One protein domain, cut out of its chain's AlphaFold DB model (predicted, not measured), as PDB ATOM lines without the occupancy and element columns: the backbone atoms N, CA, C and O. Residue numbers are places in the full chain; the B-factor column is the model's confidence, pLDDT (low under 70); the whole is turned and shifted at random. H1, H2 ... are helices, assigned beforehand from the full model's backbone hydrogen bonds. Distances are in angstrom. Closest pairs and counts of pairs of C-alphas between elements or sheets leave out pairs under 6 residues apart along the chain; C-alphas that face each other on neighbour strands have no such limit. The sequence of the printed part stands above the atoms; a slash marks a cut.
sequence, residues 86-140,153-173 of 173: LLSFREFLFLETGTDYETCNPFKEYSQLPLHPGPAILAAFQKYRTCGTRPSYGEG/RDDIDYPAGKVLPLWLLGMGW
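This is residues 86 to 140 and 153 to 173 of the 173 residues of the protein "AAA_14 domain-containing protein" of Spirochaetes bacterium RIFOXYC1_FULL_54_7 (UniProt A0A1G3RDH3). Little of this domain is regular structure: two helices, H1 and H2, meet about perpendicular, the tiny helix H3 is near both, and long loops make much of the rest. Loop residues 107 to 112 and 158 to 162 reach toward one end of the long axis, residues 134 to 140 toward the other. The 76 printed residues hold three named helices, H1, H2, H3 in chain order, with 26 residues, and no named strand: all helix. The whole is compact, radius of gyration of the C-alphas 12.3 A, yet elongated, spanning 39 by 23 by 21 A.

H1, residues 89 to 97, touches H2, residues 119 to 131, with residues 124 to 128 of H2 alone; the closest C-alphas, of Phe 89 and Tyr 128, are 6.9 A apart. Their lines are about perpendicular, at 73 degrees. H3, residues 166 to 169, is close to H1 but not clearly touching, the closest C-alphas being those of Phe 89 and Trp 167, 7.0 A apart. It is likewise close to H2 but not clearly touching, with Phe 125 and Trp 167 the closest C-alphas at 6.7 A. Every O i to N i+4 pair is within hydrogen-bond range in H1 and H2; H3 is too short for one.

H1 begins at C-alpha 89 (133.167, 101.311, 115.640) and is 11.9 A long. H2 is 18.3 A long, H3 5.7 A, ending at C-alpha 169 (135.930, 100.939, 123.354).

The C-alphas of Glu 139 and Gly 161 are farthest apart, 39.5 A. H1 to H2 is a long link of 21 residues. Residues 141 to 152, in the link across the cut from H2 to H3, are not printed; C-alphas 140 and 153 are 28.1 A apart. Mean pLDDT of the printed part is 73.0, with residues 131 to 140, 153 to 165 and 172 to 173 under 70.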
ATOM      1  N   LEU A  86     123.947  97.487 118.859       75.69
ATOM      2  CA  LEU A  86     124.419  98.679 118.179       75.69
ATOM      3  C   LEU A  86     125.718  98.334 117.440       75.69
ATOM      4  O   LEU A  86     126.556  97.622 117.987       75.69
ATOM      5  N   LEU A  87     125.852  98.867 116.230       81.19
ATOM      6  CA  LEU A  87     127.029  98.764 115.383       81.19
ATOM      7  C   LEU A  87     128.250  99.263 116.155       81.19
ATOM      8  O   LEU A  87     128.241 100.404 116.621       81.19
ATOM      9  N   SER A  88     129.276  98.429 116.300       86.88
ATOM     10  CA  SER A  88     130.537  98.835 116.918       86.88
ATOM     11  C   SER A  88     131.340  99.736 115.974       86.88
ATOM     12  O   SER A  88     131.100  99.779 114.765       86.88
ATOM     13  N   PHE A  89     132.315 100.483 116.501       86.75
ATOM     14  CA  PHE A  89     133.167 101.311 115.640       86.75
ATOM     15  C   PHE A  89     133.968 100.442 114.659       86.75
ATOM     16  O   PHE A  89     134.155 100.827 113.509       86.75
ATOM     17  N   ARG A  90     134.375  99.243 115.087       88.94
ATOM     18  CA  ARG A  90     135.019  98.261 114.214       88.94
ATOM     19  C   ARG A  90     134.113  97.842 113.057       88.94
ATOM     20  O   ARG A  90     134.537  97.877 111.909       88.94
ATOM     21  N   GLU A  91     132.869  97.473 113.352       86.19
ATOM     22  CA  GLU A  91     131.901  97.077 112.324       86.19
ATOM     23  C   GLU A  91     131.580  98.243 111.380       86.19
ATOM     24  O   GLU A  91     131.477  98.052 110.171       86.19
ATOM     25  N   PHE A  92     131.505  99.470 111.902       87.19
ATOM     26  CA  PHE A  92     131.384 100.676 111.087       87.19
ATOM     27  C   PHE A  92     132.572 100.849 110.129       87.19
ATOM     28  O   PHE A  92     132.370 101.099 108.944       87.19
ATOM     29  N   LEU A  93     133.809 100.674 110.607       88.12
ATOM     30  CA  LEU A  93     134.996 100.730 109.748       88.12
ATOM     31  C   LEU A  93     134.952  99.663 108.651       88.12
ATOM     32  O   LEU A  93     135.288  99.965 107.505       88.12
ATOM     33  N   PHE A  94     134.504  98.450 108.978       89.56
ATOM     34  CA  PHE A  94     134.325  97.382 107.998       89.56
ATOM     35  C   PHE A  94     133.290  97.754 106.928       89.56
ATOM     36  O   PHE A  94     133.564  97.600 105.742       89.56
ATOM     37  N   LEU A  95     132.139  98.311 107.313       85.88
ATOM     38  CA  LEU A  95     131.104  98.729 106.361       85.88
ATOM     39  C   LEU A  95     131.553  99.891 105.458       85.88
ATOM     40  O   LEU A  95     131.199  99.923 104.283       85.88
ATOM     41  N   GLU A  96     132.348 100.826 105.980       85.38
ATOM     42  CA  GLU A  96     132.823 101.994 105.226       85.38
ATOM     43  C   GLU A  96     134.014 101.693 104.313       85.38
ATOM     44  O   GLU A  96     134.153 102.288 103.246       85.38
ATOM     45  N   THR A  97     134.915 100.813 104.753       85.81
ATOM     46  CA  THR A  97     136.226 100.620 104.110       85.81
ATOM     47  C   THR A  97     136.442  99.213 103.563       85.81
ATOM     48  O   THR A  97     137.423  98.983 102.857       85.81
ATOM     49  N   GLY A  98     135.579  98.256 103.912       86.62
ATOM     50  CA  GLY A  98     135.759  96.828 103.631       86.62
ATOM     51  C   GLY A  98     136.895  96.166 104.418       86.62
ATOM     52  O   GLY A  98     137.157  94.982 104.223       86.62
ATOM     53  N   THR A  99     137.593  96.910 105.283       87.06
ATOM     54  CA  THR A  99     138.722  96.395 106.065       87.06
ATOM     55  C   THR A  99     138.219  95.835 107.385       87.06
ATOM     56  O   THR A  99     137.606  96.555 108.172       87.06
ATOM     57  N   ASP A 100     138.496  94.558 107.625       86.25
ATOM     58  CA  ASP A 100     138.214  93.917 108.903       86.25
ATOM     59  C   ASP A 100     139.406  94.099 109.851       86.25
ATOM     60  O   ASP A 100     140.561  93.926 109.456       86.25
ATOM     61  N   TYR A 101     139.121  94.475 111.092       86.69
ATOM     62  CA  TYR A 101     140.128  94.709 112.125       86.69
ATOM     63  C   TYR A 101     139.950  93.687 113.242       86.69
ATOM     64  O   TYR A 101     138.848  93.227 113.509       86.69
ATOM     65  N   GLU A 102     141.018  93.340 113.953       85.50
ATOM     66  CA  GLU A 102     140.895  92.410 115.079       85.50
ATOM     67  C   GLU A 102     140.184  93.052 116.285       85.50
ATOM     68  O   GLU A 102     140.241  94.269 116.505       85.50
ATOM     69  N   THR A 103     139.527  92.222 117.104       84.81
ATOM     70  CA  THR A 103     138.987  92.655 118.400       84.81
ATOM     71  C   THR A 103     140.104  93.120 119.326       84.81
ATOM     72  O   THR A 103     141.143  92.480 119.461       84.81
ATOM     73  N   CYS A 104     139.852  94.205 120.053       80.25
ATOM     74  CA  CYS A 104     140.743  94.698 121.094       80.25
ATOM     75  C   CYS A 104     139.980  94.829 122.406       80.25
ATOM     76  O   CYS A 104     139.048  95.621 122.503       80.25
ATOM     77  N   ASN A 105     140.386  94.100 123.447       79.81
ATOM     78  CA  ASN A 105     139.911  94.385 124.798       79.81
ATOM     79  C   ASN A 105     140.612  95.655 125.310       79.81
ATOM     80  O   ASN A 105     141.794  95.557 125.638       79.81
ATOM     81  N   PRO A 106     139.918  96.795 125.456       72.75
ATOM     82  CA  PRO A 106     140.542  98.083 125.761       72.75
ATOM     83  C   PRO A 106     141.203  98.133 127.147       72.75
ATOM     84  O   PRO A 106     141.976  99.042 127.415       72.75
ATOM     85  N   PHE A 107     140.920  97.174 128.033       76.56
ATOM     86  CA  PHE A 107     141.460  97.124 129.394       76.56
ATOM     87  C   PHE A 107     142.723  96.263 129.530       76.56
ATOM     88  O   PHE A 107     143.247  96.124 130.635       76.56
ATOM     89  N   LYS A 108     143.201  95.650 128.439       76.69
ATOM     90  CA  LYS A 108     144.488  94.945 128.413       76.69
ATOM     91  C   LYS A 108     145.577  95.851 127.848       76.69
ATOM     92  O   LYS A 108     145.319  96.666 126.969       76.69
ATOM     93  N   GLU A 109     146.800  95.676 128.335       72.56
ATOM     94  CA  GLU A 109     147.973  96.278 127.705       72.56
ATOM     95  C   GLU A 109     148.319  95.511 126.425       72.56
ATOM     96  O   GLU A 109     148.346  94.278 126.417       72.56
ATOM     97  N   TYR A 110     148.600  96.248 125.350       70.19
ATOM     98  CA  TYR A 110     149.062  95.690 124.081       70.19
ATOM     99  C   TYR A 110     150.401  96.309 123.718       70.19
ATOM    100  O   TYR A 110     150.577  97.522 123.817       70.19
ATOM    101  N   SER A 111     151.323  95.480 123.234       71.25
ATOM    102  CA  SER A 111     152.559  95.952 122.604       71.25
ATOM    103  C   SER A 111     152.288  96.658 121.271       71.25
ATOM    104  O   SER A 111     153.011  97.582 120.912       71.25
ATOM    105  N   GLN A 112     151.234  96.251 120.556       72.50
ATOM    106  CA  GLN A 112     150.770  96.876 119.322       72.50
ATOM    107  C   GLN A 112     149.242  96.807 119.254       72.50
ATOM    108  O   GLN A 112     148.654  95.747 119.461       72.50
ATOM    109  N   LEU A 113     148.599  97.940 118.975       75.00
ATOM    110  CA  LEU A 113     147.154  97.986 118.759       75.00
ATOM    111  C   LEU A 113     146.795  97.420 117.376       75.00
ATOM    112  O   LEU A 113     147.562  97.619 116.434       75.00
ATOM    113  N   PRO A 114     145.609  96.802 117.216       75.31
ATOM    114  CA  PRO A 114     145.146  96.319 115.912       75.31
ATOM    115  C   PRO A 114     144.797  97.458 114.945       75.31
ATOM    116  O   PRO A 114     144.657  97.238 113.746       75.31
ATOM    117  N   LEU A 115     144.661  98.681 115.465       79.06
ATOM    118  CA  LEU A 115     144.365  99.878 114.699       79.06
ATOM    119  C   LEU A 115     145.347 100.985 115.077       79.06
ATOM    120  O   LEU A 115     145.469 101.342 116.252       79.06
ATOM    121  N   HIS A 116     146.022 101.551 114.078       79.62
ATOM    122  CA  HIS A 116     146.864 102.725 114.272       79.62
ATOM    123  C   HIS A 116     145.995 103.997 114.254       79.62
ATOM    124  O   HIS A 116     145.303 104.235 113.258       79.62
ATOM    125  N   PRO A 117     146.024 104.833 115.308       70.81
ATOM    126  CA  PRO A 117     145.254 106.073 115.357       70.81
ATOM    127  C   PRO A 117     145.846 107.112 114.394       70.81
ATOM    128  O   PRO A 117     146.730 107.889 114.741       70.81
ATOM    129  N   GLY A 118     145.374 107.092 113.146       81.69
ATOM    130  CA  GLY A 118     145.707 108.074 112.113       81.69
ATOM    131  C   GLY A 118     144.555 109.049 111.830       81.69
ATOM    132  O   GLY A 118     143.409 108.769 112.190       81.69
ATOM    133  N   PRO A 119     144.807 110.161 111.110       81.88
ATOM    134  CA  PRO A 119     143.782 111.157 110.776       81.88
ATOM    135  C   PRO A 119     142.526 110.571 110.110       81.88
ATOM    136  O   PRO A 119     141.414 111.014 110.389       81.88
ATOM    137  N   ALA A 120     142.687 109.540 109.275       82.44
ATOM    138  CA  ALA A 120     141.577 108.855 108.614       82.44
ATOM    139  C   ALA A 120     140.653 108.123 109.604       82.44
ATOM    140  O   ALA A 120     139.433 108.214 109.495       82.44
ATOM    141  N   ILE A 121     141.227 107.446 110.603       83.88
ATOM    142  CA  ILE A 121     140.469 106.740 111.641       83.88
ATOM    143  C   ILE A 121     139.719 107.728 112.530       83.88
ATOM    144  O   ILE A 121     138.571 107.484 112.889       83.88
ATOM    145  N   LEU A 122     140.322 108.878 112.830       80.38
ATOM    146  CA  LEU A 122     139.663 109.937 113.595       80.38
ATOM    147  C   LEU A 122     138.479 110.532 112.834       80.38
ATOM    148  O   LEU A 122     137.402 110.690 113.407       80.38
ATOM    149  N   ALA A 123     138.650 110.812 111.540       83.69
ATOM    150  CA  ALA A 123     137.560 111.280 110.691       83.69
ATOM    151  C   ALA A 123     136.420 110.246 110.623       83.69
ATOM    152  O   ALA A 123     135.248 110.604 110.760       83.69
ATOM    153  N   ALA A 124     136.755 108.958 110.501       85.06
ATOM    154  CA  ALA A 124     135.778 107.874 110.549       85.06
ATOM    155  C   ALA A 124     135.068 107.796 111.911       85.06
ATOM    156  O   ALA A 124     133.852 107.631 111.960       85.06
ATOM    157  N   PHE A 125     135.791 107.977 113.019       84.94
ATOM    158  CA  PHE A 125     135.203 107.967 114.359       84.94
ATOM    159  C   PHE A 125     134.275 109.162 114.600       84.94
ATOM    160  O   PHE A 125     133.205 109.011 115.190       84.94
ATOM    161  N   GLN A 126     134.631 110.349 114.102       82.50
ATOM    162  CA  GLN A 126     133.749 111.516 114.136       82.50
ATOM    163  C   GLN A 126     132.470 111.264 113.331       82.50
ATOM    164  O   GLN A 126     131.378 111.510 113.844       82.50
ATOM    165  N   LYS A 127     132.594 110.688 112.127       82.69
ATOM    166  CA  LYS A 127     131.446 110.282 111.306       82.69
ATOM    167  C   LYS A 127     130.562 109.272 112.045       82.69
ATOM    168  O   LYS A 127     129.353 109.467 112.131       82.69
ATOM    169  N   TYR A 128     131.155 108.251 112.657       83.69
ATOM    170  CA  TYR A 128     130.450 107.262 113.476       83.69
ATOM    171  C   TYR A 128     129.681 107.907 114.644       83.69
ATOM    172  O   TYR A 128     128.508 107.605 114.869       83.69
ATOM    173  N   ARG A 129     130.291 108.871 115.350       78.81
ATOM    174  CA  ARG A 129     129.620 109.626 116.425       78.81
ATOM    175  C   ARG A 129     128.417 110.427 115.923       78.81
ATOM    176  O   ARG A 129     127.450 110.569 116.672       78.81
ATOM    177  N   THR A 130     128.470 110.951 114.697       73.31
ATOM    178  CA  THR A 130     127.386 111.758 114.115       73.31
ATOM    179  C   THR A 130     126.271 110.923 113.493       73.31
ATOM    180  O   THR A 130     125.104 111.216 113.736       73.31
ATOM    181  N   CYS A 131     126.615 109.880 112.733       68.12
ATOM    182  CA  CYS A 131     125.663 109.047 111.989       68.12
ATOM    183  C   CYS A 131     124.953 108.020 112.891       68.12
ATOM    184  O   CYS A 131     123.917 107.470 112.524       68.12
ATOM    185  N   GLY A 132     125.482 107.798 114.098       64.50
ATOM    186  CA  GLY A 132     124.920 106.886 115.081       64.50
ATOM    187  C   GLY A 132     125.403 105.448 114.906       64.50
ATOM    188  O   GLY A 132     126.187 105.111 114.028       64.50
ATOM    189  N   THR A 133     124.930 104.587 115.800       64.06
ATOM    190  CA  THR A 133     125.401 103.206 115.961       64.06
ATOM    191  C   THR A 133     124.364 102.195 115.463       64.06
ATOM    192  O   THR A 133     124.285 101.084 115.977       64.06
ATOM    193  N   ARG A 134     123.461 102.588 114.560       61.59
ATOM    194  CA  ARG A 134     122.460 101.679 113.982       61.59
ATOM    195  C   ARG A 134     122.890 101.313 112.562       61.59
ATOM    196  O   ARG A 134     123.334 102.209 111.856       61.59
ATOM    197  N   PRO A 135     122.711 100.059 112.112       56.28
ATOM    198  CA  PRO A 135     123.039  99.650 110.741       56.28
ATOM    199  C   PRO A 135     122.361 100.481 109.632       56.28
ATOM    200  O   PRO A 135     122.846 100.495 108.509       56.28
ATOM    201  N   SER A 136     121.289 101.222 109.942       53.66
ATOM    202  CA  SER A 136     120.594 102.149 109.033       53.66
ATOM    203  C   SER A 136     121.237 103.542 108.907       53.66
ATOM    204  O   SER A 136     120.645 104.451 108.331       53.66
ATOM    205  N   TYR A 137     122.455 103.754 109.419       59.41
ATOM    206  CA  TYR A 137     123.123 105.064 109.390       59.41
ATOM    207  C   TYR A 137     123.352 105.625 107.968       59.41
ATOM    208  O   TYR A 137     123.546 106.831 107.804       59.41
ATOM    209  N   GLY A 138     123.319 104.770 106.938       52.44
ATOM    210  CA  GLY A 138     123.401 105.161 105.529       52.44
ATOM    211  C   GLY A 138     122.140 105.843 104.975       52.44
ATOM    212  O   GLY A 138     122.216 106.478 103.928       52.44
ATOM    213  N   GLU A 139     120.999 105.775 105.671       54.72
ATOM    214  CA  GLU A 139     119.695 106.280 105.194       54.72
ATOM    215  C   GLU A 139     119.455 107.780 105.484       54.72
ATOM    216  O   GLU A 139     118.338 108.284 105.400       54.72
ATOM    217  N   GLY A 140     120.512 108.539 105.794       43.84
ATOM    218  CA  GLY A 140     120.521 110.007 105.703       43.84
ATOM    219  C   GLY A 140     119.800 110.800 106.804       43.84
ATOM    220  O   GLY A 140     119.939 112.019 106.822       43.84
ATOM    221  N   ARG A 153     137.311 111.218 128.198       44.22
ATOM    222  CA  ARG A 153     138.207 112.137 127.480       44.22
ATOM    223  C   ARG A 153     138.286 111.762 126.000       44.22
ATOM    224  O   ARG A 153     138.499 110.601 125.659       44.22
ATOM    225  N   ASP A 154     138.129 112.768 125.148       50.47
ATOM    226  CA  ASP A 154     138.243 112.696 123.685       50.47
ATOM    227  C   ASP A 154     139.727 112.780 123.264       50.47
ATOM    228  O   ASP A 154     140.100 113.608 122.437       50.47
ATOM    229  N   ASP A 155     140.600 112.000 123.917       52.03
ATOM    230  CA  ASP A 155     142.040 112.008 123.626       52.03
ATOM    231  C   ASP A 155     142.354 111.108 122.416       52.03
ATOM    232  O   ASP A 155     141.794 110.022 122.241       52.03
ATOM    233  N   ILE A 156     143.251 111.609 121.563       49.75
ATOM    234  CA  ILE A 156     143.615 111.081 120.234       49.75
ATOM    235  C   ILE A 156     144.772 110.070 120.316       49.75
ATOM    236  O   ILE A 156     145.014 109.305 119.379       49.75
ATOM    237  N   ASP A 157     145.481 110.065 121.440       56.66
ATOM    238  CA  ASP A 157     146.753 109.374 121.584       56.66
ATOM    239  C   ASP A 157     146.601 107.867 121.820       56.66
ATOM    240  O   ASP A 157     145.539 107.352 122.188       56.66
ATOM    241  N   TYR A 158     147.708 107.149 121.616       56.91
ATOM    242  CA  TYR A 158     147.842 105.776 122.094       56.91
ATOM    243  C   TYR A 158     147.469 105.703 123.584       56.91
ATOM    244  O   TYR A 158     147.758 106.646 124.326       56.91
ATOM    245  N   PRO A 159     146.866 104.592 124.044       56.34
ATOM    246  CA  PRO A 159     146.595 104.392 125.457       56.34
ATOM    247  C   PRO A 159     147.900 104.575 126.238       56.34
ATOM    248  O   PRO A 159     148.873 103.848 126.038       56.34
ATOM    249  N   ALA A 160     147.927 105.602 127.085       53.84
ATOM    250  CA  ALA A 160     149.101 106.011 127.838       53.84
ATOM    251  C   ALA A 160     148.752 106.025 129.328       53.84
ATOM    252  O   ALA A 160     147.863 106.751 129.787       53.84
ATOM    253  N   GLY A 161     149.445 105.194 130.107       61.84
ATOM    254  CA  GLY A 161     149.142 105.011 131.524       61.84
ATOM    255  C   GLY A 161     147.718 104.482 131.738       61.84
ATOM    256  O   GLY A 161     147.365 103.424 131.234       61.84
ATOM    257  N   LYS A 162     146.894 105.210 132.505       56.62
ATOM    258  CA  LYS A 162     145.500 104.828 132.821       56.62
ATOM    259  C   LYS A 162     144.449 105.490 131.914       56.62
ATOM    260  O   LYS A 162     143.270 105.486 132.264       56.62
ATOM    261  N   VAL A 163     144.856 106.103 130.802       58.09
ATOM    262  CA  VAL A 163     143.949 106.810 129.882       58.09
ATOM    263  C   VAL A 163     143.683 105.938 128.660       58.09
ATOM    264  O   VAL A 163     144.618 105.543 127.966       58.09
ATOM    265  N   LEU A 164     142.406 105.641 128.407       62.03
ATOM    266  CA  LEU A 164     141.952 104.869 127.250       62.03
ATOM    267  C   LEU A 164     141.166 105.782 126.300       62.03
ATOM    268  O   LEU A 164     140.191 106.396 126.745       62.03
ATOM    269  N   PRO A 165     141.548 105.871 125.015       69.88
ATOM    270  CA  PRO A 165     140.829 106.691 124.052       69.88
ATOM    271  C   PRO A 165     139.459 106.080 123.726       69.88
ATOM    272  O   PRO A 165     139.305 104.860 123.617       69.88
ATOM    273  N   LEU A 166     138.445 106.936 123.552       72.81
ATOM    274  CA  LEU A 166     137.041 106.517 123.423       72.81
ATOM    275  C   LEU A 166     136.800 105.569 122.236       72.81
ATOM    276  O   LEU A 166     135.994 104.643 122.339       72.81
ATOM    277  N   TRP A 167     137.512 105.770 121.125       72.69
ATOM    278  CA  TRP A 167     137.377 104.936 119.928       72.69
ATOM    279  C   TRP A 167     137.788 103.477 120.175       72.69
ATOM    280  O   TRP A 167     137.222 102.573 119.559       72.69
ATOM    281  N   LEU A 168     138.696 103.222 121.128       76.62
ATOM    282  CA  LEU A 168     139.164 101.875 121.466       76.62
ATOM    283  C   LEU A 168     138.060 101.025 122.113       76.62
ATOM    284  O   LEU A 168     138.036  99.809 121.937       76.62
ATOM    285  N   LEU A 169     137.092 101.649 122.800       75.81
ATOM    286  CA  LEU A 169     135.930 100.939 123.354       75.81
ATOM    287  C   LEU A 169     135.054 100.314 122.259       75.81
ATOM    288  O   LEU A 169     134.427  99.280 122.482       75.81
ATOM    289  N   GLY A 170     135.026 100.928 121.074       72.06
ATOM    290  CA  GLY A 170     134.294 100.431 119.911       72.06
ATOM    291  C   GLY A 170     134.990  99.284 119.170       72.06
ATOM    292  O   GLY A 170     134.421  98.795 118.199       72.06
ATOM    293  N   MET A 171     136.180  98.861 119.618       80.44
ATOM    294  CA  MET A 171     136.951  97.744 119.051       80.44
ATOM    295  C   MET A 171     136.789  96.432 119.837       80.44
ATOM    296  O   MET A 171     137.291  95.393 119.413       80.44
ATOM    297  N   GLY A 172     136.121  96.465 120.995       69.69
ATOM    298  CA  GLY A 172     136.006  95.316 121.902       69.69
ATOM    299  C   GLY A 172     134.923  94.296 121.562       69.69
ATOM    300  O   GLY A 172     134.862  93.261 122.225       69.69
ATOM    301  N   TRP A 173     134.091  94.578 120.557       58.59
ATOM    302  CA  TRP A 173     132.926  93.780 120.173       58.59
ATOM    303  C   TRP A 173     132.917  93.602 118.671       58.59
ATOM    304  O   TRP A 173     133.021  94.625 117.952       58.59
TER     305      TRP A 173